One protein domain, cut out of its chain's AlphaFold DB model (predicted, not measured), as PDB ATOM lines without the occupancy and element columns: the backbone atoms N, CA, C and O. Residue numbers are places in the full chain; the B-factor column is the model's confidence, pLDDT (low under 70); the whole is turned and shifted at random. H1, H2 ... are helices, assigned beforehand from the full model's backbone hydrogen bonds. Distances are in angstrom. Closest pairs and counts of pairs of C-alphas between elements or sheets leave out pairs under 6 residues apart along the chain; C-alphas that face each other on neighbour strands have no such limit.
ATOM      1  N   MET A   1     128.034 154.163 163.417       63.12
ATOM      2  CA  MET A   1     128.485 153.918 162.030       63.12
ATOM      3  C   MET A   1     129.142 155.188 161.484       63.12
ATOM      4  O   MET A   1     128.927 156.236 162.077       63.12
ATOM      5  N   VAL A   2     129.974 155.136 160.431       73.06
ATOM      6  CA  VAL A   2     130.567 156.360 159.830       73.06
ATOM      7  C   VAL A   2     129.477 157.295 159.294       73.06
ATOM      8  O   VAL A   2     129.547 158.491 159.550       73.06
ATOM      9  N   ALA A   3     128.418 156.745 158.694       66.44
ATOM     10  CA  ALA A   3     127.245 157.509 158.266       66.44
ATOM     11  C   ALA A   3     126.608 158.316 159.419       66.44
ATOM     12  O   ALA A   3     126.341 159.505 159.275       66.44
ATOM     13  N   ASP A   4     126.472 157.723 160.613       65.00
ATOM     14  CA  ASP A   4     125.952 158.435 161.797       65.00
ATOM     15  C   ASP A   4     126.888 159.565 162.267       65.00
ATOM     16  O   ASP A   4     126.440 160.551 162.850       65.00
ATOM     17  N   LYS A   5     128.202 159.425 162.029       60.41
ATOM     18  CA  LYS A   5     129.206 160.459 162.339       60.41
ATOM     19  C   LYS A   5     129.147 161.632 161.370       60.41
ATOM     20  O   LYS A   5     129.599 162.709 161.736       60.41
ATOM     21  N   ALA A   6     128.635 161.424 160.159       61.22
ATOM     22  CA  ALA A   6     128.518 162.462 159.145       61.22
ATOM     23  C   ALA A   6     127.269 163.343 159.341       61.22
ATOM     24  O   ALA A   6     127.155 164.386 158.706       61.22
ATOM     25  N   GLN A   7     126.352 162.979 160.247       67.88
ATOM     26  CA  GLN A   7     125.191 163.812 160.563       67.88
ATOM     27  C   GLN A   7     125.619 165.089 161.316       67.88
ATOM     28  O   GLN A   7     126.128 164.976 162.436       67.88
ATOM     29  N   PRO A   8     125.363 166.302 160.780       62.53
ATOM     30  CA  PRO A   8     125.828 167.562 161.376       62.53
ATOM     31  C   PRO A   8     125.390 167.781 162.830       62.53
ATOM     32  O   PRO A   8     126.150 168.296 163.649       62.53
ATOM     33  N   ALA A   9     124.178 167.336 163.174       59.12
ATOM     34  CA  ALA A   9     123.631 167.452 164.526       59.12
ATOM     35  C   ALA A   9     124.357 166.565 165.554       59.12
ATOM     36  O   ALA A   9     124.327 166.845 166.751       59.12
ATOM     37  N   LEU A  10     125.000 165.484 165.104       63.62
ATOM     38  CA  LEU A  10     125.586 164.469 165.978       63.62
ATOM     39  C   LEU A  10     127.113 164.459 165.932       63.62
ATOM     40  O   LEU A  10     127.738 164.040 166.907       63.62
ATOM     41  N   CYS A  11     127.717 164.910 164.831       66.31
ATOM     42  CA  CYS A  11     129.131 164.714 164.527       66.31
ATOM     43  C   CYS A  11     130.069 165.285 165.601       66.31
ATOM     44  O   CYS A  11     131.067 164.642 165.929       66.31
ATOM     45  N   GLY A  12     129.726 166.411 166.235       62.84
ATOM     46  CA  GLY A  12     130.571 167.074 167.242       62.84
ATOM     47  C   GLY A  12     130.848 166.240 168.499       62.84
ATOM     48  O   GLY A  12     131.890 166.389 169.139       62.84
ATOM     49  N   GLY A  13     129.962 165.300 168.846       65.94
ATOM     50  CA  GLY A  13     130.124 164.452 170.032       65.94
ATOM     51  C   GLY A  13     131.162 163.333 169.881       65.94
ATOM     52  O   GLY A  13     131.590 162.734 170.877       65.94
ATOM     53  N   TRP A  14     131.584 163.025 168.653       79.19
ATOM     54  CA  TRP A  14     132.376 161.832 168.370       79.19
ATOM     55  C   TRP A  14     133.867 162.086 168.571       79.19
ATOM     56  O   TRP A  14     134.394 163.166 168.311       79.19
ATOM     57  N   LEU A  15     134.579 161.062 169.053       84.62
ATOM     58  CA  LEU A  15     136.029 161.152 169.232       84.62
ATOM     59  C   LEU A  15     136.736 161.457 167.905       84.62
ATOM     60  O   LEU A  15     137.523 162.390 167.874       84.62
ATOM     61  N   SER A  16     136.367 160.763 166.825       88.69
ATOM     62  CA  SER A  16     136.938 160.968 165.487       88.69
ATOM     63  C   SER A  16     136.833 162.419 165.007       88.69
ATOM     64  O   SER A  16     137.804 162.961 164.500       88.69
ATOM     65  N   THR A  17     135.693 163.075 165.228       88.19
ATOM     66  CA  THR A  17     135.491 164.488 164.873       88.19
ATOM     67  C   THR A  17     136.449 165.403 165.629       88.19
ATOM     68  O   THR A  17     137.125 166.233 165.030       88.19
ATOM     69  N   ARG A  18     136.579 165.199 166.944       87.44
ATOM     70  CA  ARG A  18     137.496 165.985 167.781       87.44
ATOM     71  C   ARG A  18     138.962 165.705 167.491       87.44
ATOM     72  O   ARG A  18     139.777 166.601 167.653       87.44
ATOM     73  N   GLU A  19     139.306 164.481 167.104       93.31
ATOM     74  CA  GLU A  19     140.658 164.143 166.655       93.31
ATOM     75  C   GLU A  19     140.975 164.868 165.346       93.31
ATOM     76  O   GLU A  19     141.991 165.551 165.282       93.31
ATOM     77  N   ILE A  20     140.076 164.801 164.356       93.81
ATOM     78  CA  ILE A  20     140.230 165.490 163.069       93.81
ATOM     79  C   ILE A  20     140.415 166.995 163.274       93.81
ATOM     80  O   ILE A  20     141.413 167.558 162.833       93.81
ATOM     81  N   GLN A  21     139.498 167.637 163.999       91.19
ATOM     82  CA  GLN A  21     139.545 169.078 164.243       91.19
ATOM     83  C   GLN A  21     140.714 169.469 165.157       91.19
ATOM     84  O   GLN A  21     141.509 170.339 164.821       91.19
ATOM     85  N   GLY A  22     140.839 168.814 166.313       89.56
ATOM     86  CA  GLY A  22     141.782 169.200 167.362       89.56
ATOM     87  C   GLY A  22     143.244 168.889 167.048       89.56
ATOM     88  O   GLY A  22     144.126 169.525 167.617       89.56
ATOM     89  N   ARG A  23     143.512 167.929 166.156       94.56
ATOM     90  CA  ARG A  23     144.872 167.598 165.697       94.56
ATOM     91  C   ARG A  23     145.165 168.083 164.278       94.56
ATOM     92  O   ARG A  23     146.260 167.854 163.777       94.56
ATOM     93  N   GLY A  24     144.204 168.741 163.626       94.88
ATOM     94  CA  GLY A  24     144.363 169.272 162.271       94.88
ATOM     95  C   GLY A  24     144.469 168.200 161.182       94.88
ATOM     96  O   GLY A  24     144.938 168.486 160.079       94.88
ATOM     97  N   TYR A  25     144.041 166.964 161.451       97.00
ATOM     98  CA  TYR A  25     144.037 165.918 160.432       97.00
ATOM     99  C   TYR A  25     143.119 166.311 159.276       97.00
ATOM    100  O   TYR A  25     142.037 166.853 159.491       97.00
ATOM    101  N   PHE A  26     143.558 166.063 158.040       96.50
ATOM    102  CA  PHE A  26     142.856 166.525 156.833       96.50
ATOM    103  C   PHE A  26     142.538 168.037 156.852       96.50
ATOM    104  O   PHE A  26     141.505 168.460 156.339       96.50
ATOM    105  N   GLY A  27     143.389 168.852 157.489       93.88
ATOM    106  CA  GLY A  27     143.158 170.293 157.646       93.88
ATOM    107  C   GLY A  27     142.028 170.642 158.620       93.88
ATOM    108  O   GLY A  27     141.507 171.750 158.573       93.88
ATOM    109  N   GLY A  28     141.606 169.704 159.473       92.56
ATOM    110  CA  GLY A  28     140.486 169.885 160.397       92.56
ATOM    111  C   GLY A  28     139.104 169.724 159.756       92.56
ATOM    112  O   GLY A  28     138.093 169.906 160.436       92.56
ATOM    113  N   ALA A  29     139.038 169.363 158.472       92.44
ATOM    114  CA  ALA A  29     137.785 169.216 157.745       92.44
ATOM    115  C   ALA A  29     137.096 167.884 158.079       92.44
ATOM    116  O   ALA A  29     137.632 166.801 157.837       92.44
ATOM    117  N   VAL A  30     135.870 167.960 158.592       90.62
ATOM    118  CA  VAL A  30     135.033 166.791 158.877       90.62
ATOM    119  C   VAL A  30     134.125 166.551 157.679       90.62
ATOM    120  O   VAL A  30     133.332 167.414 157.335       90.62
ATOM    121  N   SER A  31     134.224 165.385 157.055       90.81
ATOM    122  CA  SER A  31     133.331 164.917 155.987       90.81
ATOM    123  C   SER A  31     133.167 163.406 156.114       90.81
ATOM    124  O   SER A  31     133.934 162.770 156.845       90.81
ATOM    125  N   GLU A  32     132.195 162.807 155.429       91.19
ATOM    126  CA  GLU A  32     132.026 161.349 155.440       91.19
ATOM    127  C   GLU A  32     133.307 160.641 154.981       91.19
ATOM    128  O   GLU A  32     133.802 159.742 155.666       91.19
ATOM    129  N   LEU A  33     133.900 161.112 153.878       93.81
ATOM    130  CA  LEU A  33     135.146 160.565 153.349       93.81
ATOM    131  C   LEU A  33     136.307 160.688 154.354       93.81
ATOM    132  O   LEU A  33     137.040 159.720 154.577       93.81
ATOM    133  N   ASN A  34     136.465 161.850 154.994       95.25
ATOM    134  CA  ASN A  34     137.530 162.053 155.979       95.25
ATOM    135  C   ASN A  34     137.296 161.214 157.244       95.25
ATOM    136  O   ASN A  34     138.245 160.665 157.798       95.25
ATOM    137  N   LEU A  35     136.045 161.060 157.688       93.69
ATOM    138  CA  LEU A  35     135.681 160.218 158.830       93.69
ATOM    139  C   LEU A  35     135.938 158.733 158.558       93.69
ATOM    140  O   LEU A  35     136.375 158.022 159.467       93.69
ATOM    141  N   LEU A  36     135.684 158.270 157.332       94.94
ATOM    142  CA  LEU A  36     135.982 156.902 156.917       94.94
ATOM    143  C   LEU A  36     137.493 156.655 156.908       94.94
ATOM    144  O   LEU A  36     137.965 155.738 157.580       94.94
ATOM    145  N   ALA A  37     138.247 157.507 156.208       97.12
ATOM    146  CA  ALA A  37     139.701 157.395 156.117       97.12
ATOM    147  C   ALA A  37     140.362 157.469 157.503       97.12
ATOM    148  O   ALA A  37     141.183 156.617 157.845       97.12
ATOM    149  N   HIS A  38     139.938 158.428 158.336       97.12
ATOM    150  CA  HIS A  38     140.368 158.537 159.731       97.12
ATOM    151  C   HIS A  38     140.071 157.265 160.518       97.12
ATOM    152  O   HIS A  38     140.925 156.789 161.253       97.12
ATOM    153  N   GLY A  39     138.871 156.698 160.363       95.69
ATOM    154  CA  GLY A  39     138.477 155.459 161.031       95.69
ATOM    155  C   GLY A  39     139.415 154.298 160.705       95.69
ATOM    156  O   GLY A  39     139.868 153.607 161.612       95.69
ATOM    157  N   CYS A  40     139.777 154.127 159.434       97.25
ATOM    158  CA  CYS A  40     140.740 153.104 159.029       97.25
ATOM    159  C   CYS A  40     142.136 153.349 159.630       97.25
ATOM    160  O   CYS A  40     142.741 152.423 160.173       97.25
ATOM    161  N   CYS A  41     142.634 154.590 159.592       98.19
ATOM    162  CA  CYS A  41     143.909 154.950 160.221       98.19
ATOM    163  C   CYS A  41     143.889 154.733 161.741       98.19
ATOM    164  O   CYS A  41     144.874 154.273 162.308       98.19
ATOM    165  N   HIS A  42     142.764 155.021 162.395       97.19
ATOM    166  CA  HIS A  42     142.565 154.867 163.833       97.19
ATOM    167  C   HIS A  42     142.669 153.397 164.261       97.19
ATOM    168  O   HIS A  42     143.425 153.068 165.175       97.19
ATOM    169  N   GLU A  43     141.974 152.493 163.568       97.62
ATOM    170  CA  GLU A  43     142.072 151.056 163.855       97.62
ATOM    171  C   GLU A  43     143.474 150.510 163.553       97.62
ATOM    172  O   GLU A  43     144.018 149.703 164.312       97.62
ATOM    173  N   PHE A  44     144.123 151.004 162.495       98.25
ATOM    174  CA  PHE A  44     145.496 150.610 162.203       98.25
ATOM    175  C   PHE A  44     146.487 151.109 163.268       98.25
ATOM    176  O   PHE A  44     147.350 150.351 163.709       98.25
ATOM    177  N   ALA A  45     146.323 152.333 163.772       98.12
ATOM    178  CA  ALA A  45     147.118 152.853 164.882       98.12
ATOM    179  C   ALA A  45     146.934 152.024 166.166       98.12
ATOM    180  O   ALA A  45     147.901 151.806 166.900       98.12
ATOM    181  N   HIS A  46     145.735 151.487 166.429       97.88
ATOM    182  CA  HIS A  46     145.531 150.522 167.516       97.88
ATOM    183  C   HIS A  46     146.321 149.226 167.321       97.88
ATOM    184  O   HIS A  46     146.909 148.713 168.283       97.88
ATOM    185  N   LEU A  47     146.363 148.706 166.093       98.06
ATOM    186  CA  LEU A  47     147.172 147.534 165.773       98.06
ATOM    187  C   LEU A  47     148.662 147.821 166.000       98.06
ATOM    188  O   LEU A  47     149.319 147.053 166.704       98.06
ATOM    189  N   LEU A  48     149.178 148.937 165.476       98.06
ATOM    190  CA  LEU A  48     150.581 149.338 165.633       98.06
ATOM    191  C   LEU A  48     150.954 149.537 167.106       98.06
ATOM    192  O   LEU A  48     151.937 148.963 167.566       98.06
ATOM    193  N   GLN A  49     150.122 150.246 167.875       98.31
ATOM    194  CA  GLN A  49     150.284 150.420 169.322       98.31
ATOM    195  C   GLN A  49     150.394 149.074 170.053       98.31
ATOM    196  O   GLN A  49     151.211 148.918 170.962       98.31
ATOM    197  N   THR A  50     149.550 148.107 169.689       96.94
ATOM    198  CA  THR A  50     149.541 146.782 170.319       96.94
ATOM    199  C   THR A  50     150.793 145.995 169.946       96.94
ATOM    200  O   THR A  50     151.452 145.438 170.821       96.94
ATOM    201  N   ARG A  51     151.157 145.984 168.660       97.38
ATOM    202  CA  ARG A  51     152.328 145.250 168.159       97.38
ATOM    203  C   ARG A  51     153.650 145.845 168.633       97.38
ATOM    204  O   ARG A  51     154.592 145.094 168.839       97.38
ATOM    205  N   SER A  52     153.701 147.151 168.879       96.56
ATOM    206  CA  SER A  52     154.876 147.826 169.433       96.56
ATOM    207  C   SER A  52     154.968 147.746 170.965       96.56
ATOM    208  O   SER A  52     155.800 148.431 171.553       96.56
ATOM    209  N   GLY A  53     154.080 147.003 171.640       96.44
ATOM    210  CA  GLY A  53     154.051 146.898 173.107       96.44
ATOM    211  C   GLY A  53     153.601 148.175 173.835       96.44
ATOM    212  O   GLY A  53     153.690 148.261 175.056       96.44
ATOM    213  N   GLY A  54     153.092 149.177 173.112       95.25
ATOM    214  CA  GLY A  54     152.675 150.467 173.671       95.25
ATOM    215  C   GLY A  54     151.300 150.451 174.346       95.25
ATOM    216  O   GLY A  54     150.889 151.451 174.944       95.25
ATOM    217  N   ARG A  55     150.552 149.344 174.251       96.06
ATOM    218  CA  ARG A  55     149.219 149.209 174.850       96.06
ATOM    219  C   ARG A  55     149.327 149.002 176.363       96.06
ATOM    220  O   ARG A  55     150.009 148.099 176.826       96.06
ATOM    221  N   ARG A  56     148.602 149.817 177.138       92.62
ATOM    222  CA  ARG A  56     148.523 149.704 178.606       92.62
ATOM    223  C   ARG A  56     147.103 149.357 179.037       92.62
ATOM    224  O   ARG A  56     146.138 149.800 178.410       92.62
ATOM    225  N   TYR A  57     146.971 148.585 180.115       91.81
ATOM    226  CA  TYR A  57     145.668 148.220 180.672       91.81
ATOM    227  C   TYR A  57     144.828 149.473 180.975       91.81
ATOM    228  O   TYR A  57     145.327 150.446 181.539       91.81
ATOM    229  N   GLY A  58     143.568 149.474 180.530       91.06
ATOM    230  CA  GLY A  58     142.644 150.604 180.689       91.06
ATOM    231  C   GLY A  58     142.933 151.840 179.822       91.06
ATOM    232  O   GLY A  58     142.166 152.798 179.881       91.06
ATOM    233  N   GLN A  59     143.989 151.845 179.000       90.44
ATOM    234  CA  GLN A  59     144.384 153.008 178.195       90.44
ATOM    235  C   GLN A  59     144.367 152.688 176.700       90.44
ATOM    236  O   GLN A  59     145.354 152.236 176.118       90.44
ATOM    237  N   VAL A  60     143.218 152.942 176.078       92.06
ATOM    238  CA  VAL A  60     142.989 152.678 174.652       92.06
ATOM    239  C   VAL A  60     143.722 153.706 173.779       92.06
ATOM    240  O   VAL A  60     144.537 153.326 172.942       92.06
ATOM    241  N   HIS A  61     143.520 155.000 174.045       95.56
ATOM    242  CA  HIS A  61     144.114 156.126 173.306       95.56
ATOM    243  C   HIS A  61     145.200 156.832 174.129       95.56
ATOM    244  O   HIS A  61     144.986 157.925 174.652       95.56
ATOM    245  N   ASN A  62     146.349 156.177 174.312       95.12
ATOM    246  CA  ASN A  62     147.493 156.735 175.046       95.12
ATOM    247  C   ASN A  62     148.511 157.429 174.117       95.12
ATOM    248  O   ASN A  62     148.288 157.547 172.914       95.12
ATOM    249  N   ALA A  63     149.642 157.878 174.670       96.88
ATOM    250  CA  ALA A  63     150.688 158.559 173.902       96.88
ATOM    251  C   ALA A  63     151.214 157.726 172.717       96.88
ATOM    252  O   ALA A  63     151.333 158.255 171.618       96.88
ATOM    253  N   ALA A  64     151.449 156.422 172.907       97.12
ATOM    254  CA  ALA A  64     151.929 155.541 171.838       97.12
ATOM    255  C   ALA A  64     150.904 155.388 170.702       97.12
ATOM    256  O   ALA A  64     151.276 155.352 169.535       97.12
ATOM    257  N   PHE A  65     149.608 155.335 171.032       98.38
ATOM    258  CA  PHE A  65     148.546 155.349 170.023       98.38
ATOM    259  C   PHE A  65     148.591 156.626 169.180       98.38
ATOM    260  O   PHE A  65     148.616 156.555 167.954       98.38
ATOM    261  N   TYR A  66     148.621 157.789 169.837       98.19
ATOM    262  CA  TYR A  66     148.603 159.060 169.120       98.19
ATOM    263  C   TYR A  66     149.880 159.300 168.324       98.19
ATOM    264  O   TYR A  66     149.790 159.850 167.239       98.19
ATOM    265  N   GLN A  67     151.033 158.817 168.790       98.25
ATOM    266  CA  GLN A  67     152.271 158.863 168.014       98.25
ATOM    267  C   GLN A  67     152.124 158.137 166.668       98.25
ATOM    268  O   GLN A  67     152.489 158.695 165.637       98.25
ATOM    269  N   TRP A  68     151.563 156.923 166.660       98.44
ATOM    270  CA  TRP A  68     151.316 156.190 165.415       98.44
ATOM    271  C   TRP A  68     150.278 156.877 164.532       98.44
ATOM    272  O   TRP A  68     150.478 156.991 163.325       98.44
ATOM    273  N   LEU A  69     149.184 157.361 165.123       98.44
ATOM    274  CA  LEU A  69     148.139 158.048 164.370       98.44
ATOM    275  C   LEU A  69     148.663 159.345 163.734       98.44
ATOM    276  O   LEU A  69     148.466 159.563 162.542       98.44
ATOM    277  N   ASP A  70     149.401 160.158 164.492       98.50
ATOM    278  CA  ASP A  70     150.031 161.390 164.007       98.50
ATOM    279  C   ASP A  70     150.997 161.096 162.851       98.50
ATOM    280  O   ASP A  70     150.975 161.812 161.852       98.50
ATOM    281  N   GLN A  71     151.791 160.021 162.939       98.38
ATOM    282  CA  GLN A  71     152.690 159.597 161.857       98.38
ATOM    283  C   GLN A  71     151.940 159.185 160.588       98.38
ATOM    284  O   GLN A  71     152.345 159.569 159.495       98.38
ATOM    285  N   LEU A  72     150.832 158.443 160.701       98.44
ATOM    286  CA  LEU A  72     150.018 158.071 159.536       98.44
ATOM    287  C   LEU A  72     149.475 159.306 158.804       98.44
ATOM    288  O   LEU A  72     149.385 159.309 157.575       98.44
ATOM    289  N   HIS A  73     149.129 160.360 159.545       98.38
ATOM    290  CA  HIS A  73     148.678 161.618 158.961       98.38
ATOM    291  C   HIS A  73     149.827 162.449 158.384       98.38
ATOM    292  O   HIS A  73     149.725 162.897 157.243       98.38
ATOM    293  N   SER A  74     150.920 162.638 159.128       97.50
ATOM    294  CA  SER A  74     152.033 163.498 158.706       97.50
ATOM    295  C   SER A  74     152.866 162.896 157.572       97.50
ATOM    296  O   SER A  74     153.348 163.638 156.722       97.50
ATOM    297  N   ALA A  75     152.975 161.565 157.495       96.50
ATOM    298  CA  ALA A  75     153.651 160.864 156.401       96.50
ATOM    299  C   ALA A  75     152.791 160.737 155.126       96.50
ATOM    300  O   ALA A  75     153.223 160.137 154.145       96.50
ATOM    301  N   GLY A  76     151.553 161.246 155.131       96.44
ATOM    302  CA  GLY A  76     150.655 161.221 153.972       96.44
ATOM    303  C   GLY A  76     149.903 159.903 153.751       96.44
ATOM    304  O   GLY A  76     149.022 159.855 152.892       96.44
ATOM    305  N   ALA A  77     150.157 158.858 154.548       97.88
ATOM    306  CA  ALA A  77     149.466 157.570 154.432       97.88
ATOM    307  C   ALA A  77     147.939 157.713 154.575       97.88
ATOM    308  O   ALA A  77     147.181 157.114 153.813       97.88
ATOM    309  N   ALA A  78     147.478 158.572 155.490       98.00
ATOM    310  CA  ALA A  78     146.058 158.877 155.647       98.00
ATOM    311  C   ALA A  78     145.451 159.543 154.400       98.00
ATOM    312  O   ALA A  78     144.308 159.263 154.040       98.00
ATOM    313  N   HIS A  79     146.207 160.407 153.712       98.06
ATOM    314  CA  HIS A  79     145.738 161.068 152.493       98.06
ATOM    315  C   HIS A  79     145.703 160.103 151.302       98.06
ATOM    316  O   HIS A  79     144.734 160.106 150.543       98.06
ATOM    317  N   ALA A  80     146.711 159.235 151.179       98.31
ATOM    318  CA  ALA A  80     146.730 158.176 150.174       98.31
ATOM    319  C   ALA A  80     145.540 157.218 150.358       98.31
ATOM    320  O   ALA A  80     144.812 156.942 149.405       98.31
ATOM    321  N   LEU A  81     145.280 156.782 151.595       98.31
ATOM    322  CA  LEU A  81     144.133 155.932 151.913       98.31
ATOM    323  C   LEU A  81     142.801 156.616 151.589       98.31
ATOM    324  O   LEU A  81     141.930 156.005 150.975       98.31
ATOM    325  N   ARG A  82     142.658 157.895 151.954       98.00
ATOM    326  CA  ARG A  82     141.494 158.714 151.594       98.00
ATOM    327  C   ARG A  82     141.244 158.712 150.081       98.00
ATOM    328  O   ARG A  82     140.102 158.530 149.671       98.00
ATOM    329  N   GLY A  83     142.288 158.885 149.266       97.69
ATOM    330  CA  GLY A  83     142.185 158.828 147.802       97.69
ATOM    331  C   GLY A  83     141.698 157.467 147.303       97.69
ATOM    332  O   GLY A  83     140.707 157.392 146.583       97.69
ATOM    333  N   ARG A  84     142.314 156.380 147.785       98.00
ATOM    334  CA  ARG A  84     141.934 155.005 147.416       98.00
ATOM    335  C   ARG A  84     140.490 154.663 147.775       98.00
ATOM    336  O   ARG A  84     139.811 154.007 146.996       98.00
ATOM    337  N   LEU A  85     140.014 155.110 148.936       97.19
ATOM    338  CA  LEU A  85     138.624 154.907 149.354       97.19
ATOM    339  C   LEU A  85     137.637 155.644 148.440       97.19
ATOM    340  O   LEU A  85     136.586 155.093 148.122       97.19
ATOM    341  N   ALA A  86     137.975 156.860 148.004       96.56
ATOM    342  CA  ALA A  86     137.147 157.621 147.072       96.56
ATOM    343  C   ALA A  86     137.091 156.956 145.685       96.56
ATOM    344  O   ALA A  86     136.002 156.766 145.148       96.56
ATOM    345  N   GLU A  87     138.244 156.544 145.147       97.06
ATOM    346  CA  GLU A  87     138.347 155.826 143.865       97.06
ATOM    347  C   GLU A  87     137.548 154.515 143.877       97.06
ATOM    348  O   GLU A  87     136.794 154.222 142.945       97.06
ATOM    349  N   GLU A  88     137.684 153.730 144.948       97.50
ATOM    350  CA  GLU A  88     136.995 152.447 145.094       97.50
ATOM    351  C   GLU A  88     135.476 152.631 145.193       97.50
ATOM    352  O   GLU A  88     134.718 151.909 144.543       97.50
ATOM    353  N   ALA A  89     135.019 153.613 145.976       95.81
ATOM    354  CA  ALA A  89     133.599 153.928 146.090       95.81
ATOM    355  C   ALA A  89     133.027 154.361 144.733       95.81
ATOM    356  O   ALA A  89     132.019 153.809 144.287       95.81
ATOM    357  N   GLN A  90     133.720 155.264 144.032       95.12
ATOM    358  CA  GLN A  90     133.307 155.751 142.719       95.12
ATOM    359  C   GLN A  90     133.215 154.619 141.689       95.12
ATOM    360  O   GLN A  90     132.228 154.532 140.961       95.12
ATOM    361  N   THR A  91     134.195 153.712 141.668       97.00
ATOM    362  CA  THR A  91     134.203 152.536 140.776       97.00
ATOM    363  C   THR A  91     132.998 151.622 141.019       97.00
ATOM    364  O   THR A  91     132.507 150.968 140.101       97.00
TER     365      THR A  91
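AT A GLANCE: This is residues 1 to 91 of the 160 residues of an uncharacterized protein of Halomonas sp. 22501_18_FS (UniProt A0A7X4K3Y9). One long helix, H5, runs through the middle, with H6 crossing its later part, H7 crossing its earlier part, and H3 set across it near its start. The short H1 also packs on the start of H5, H2 lies farther out, and a long loop joins the far end of H5 to H6. The printed part has 91 residues with seven named helices, H1 to H7 in chain order, and no named strand: all helix. It is compact, with a radius of gyration of the C-alphas of 13.2 A and spans of 37 by 29 by 22 A.

HOW THE PARTS SIT: H5, residues 32 to 51, is the hub, touching four helices. Its residues 41 to 49 touch H6, residues 63 to 74, at a steep tilt of 47 degrees, opposite ways; the closest C-alphas, of Gln 49 and Phe 65, are 5.3 A apart. Its residues 33 to 41 touch H7, residues 77 to 91, at a steep tilt of 49 degrees, opposite ways, with C-alphas 37 and 82 closest at 5.0 A. H3, residues 15 to 23, is about perpendicular to H5 at 89 degrees and touches its residues 35 to 39, C-alphas 16 and 35 being closest at 6.8 A. H1, residues 2 to 5, touches residues 32 to 36 of H5, with C-alphas 2 and 36 closest at 6.2 A. H1 and H2, residues 8 to 11, only just touch, only at the corner, with 3 pairs of C-alphas within 8 A, the closest being 5 and 11 at 4.8 A. H4, residues 25 to 28, touches H3 only at the corner, with C-alphas 21 and 28 closest at 4.0 A. H3 and H7 are apart. In H3, H5, H6 and H7 every O i to N i+4 pair is within hydrogen-bond range; H1, H2 and H4 are too short for such a pair.

IN THESE COORDINATES: H5 is 28.9 A long from C-alpha 32 at (132.026, 161.349, 155.440), H7 21.1 A to C-alpha 91 at (134.203, 152.536, 140.776), H6 16.0 A and H3 11.5 A.

THE WHOLE: The C-alphas farthest apart, of Tyr 57 and Thr 91, are 41.7 A apart. The printed part has no cut; the H5 to H6 link, 11 residues, is long. Residue 1 and residues 3 to 13 have pLDDT under 70.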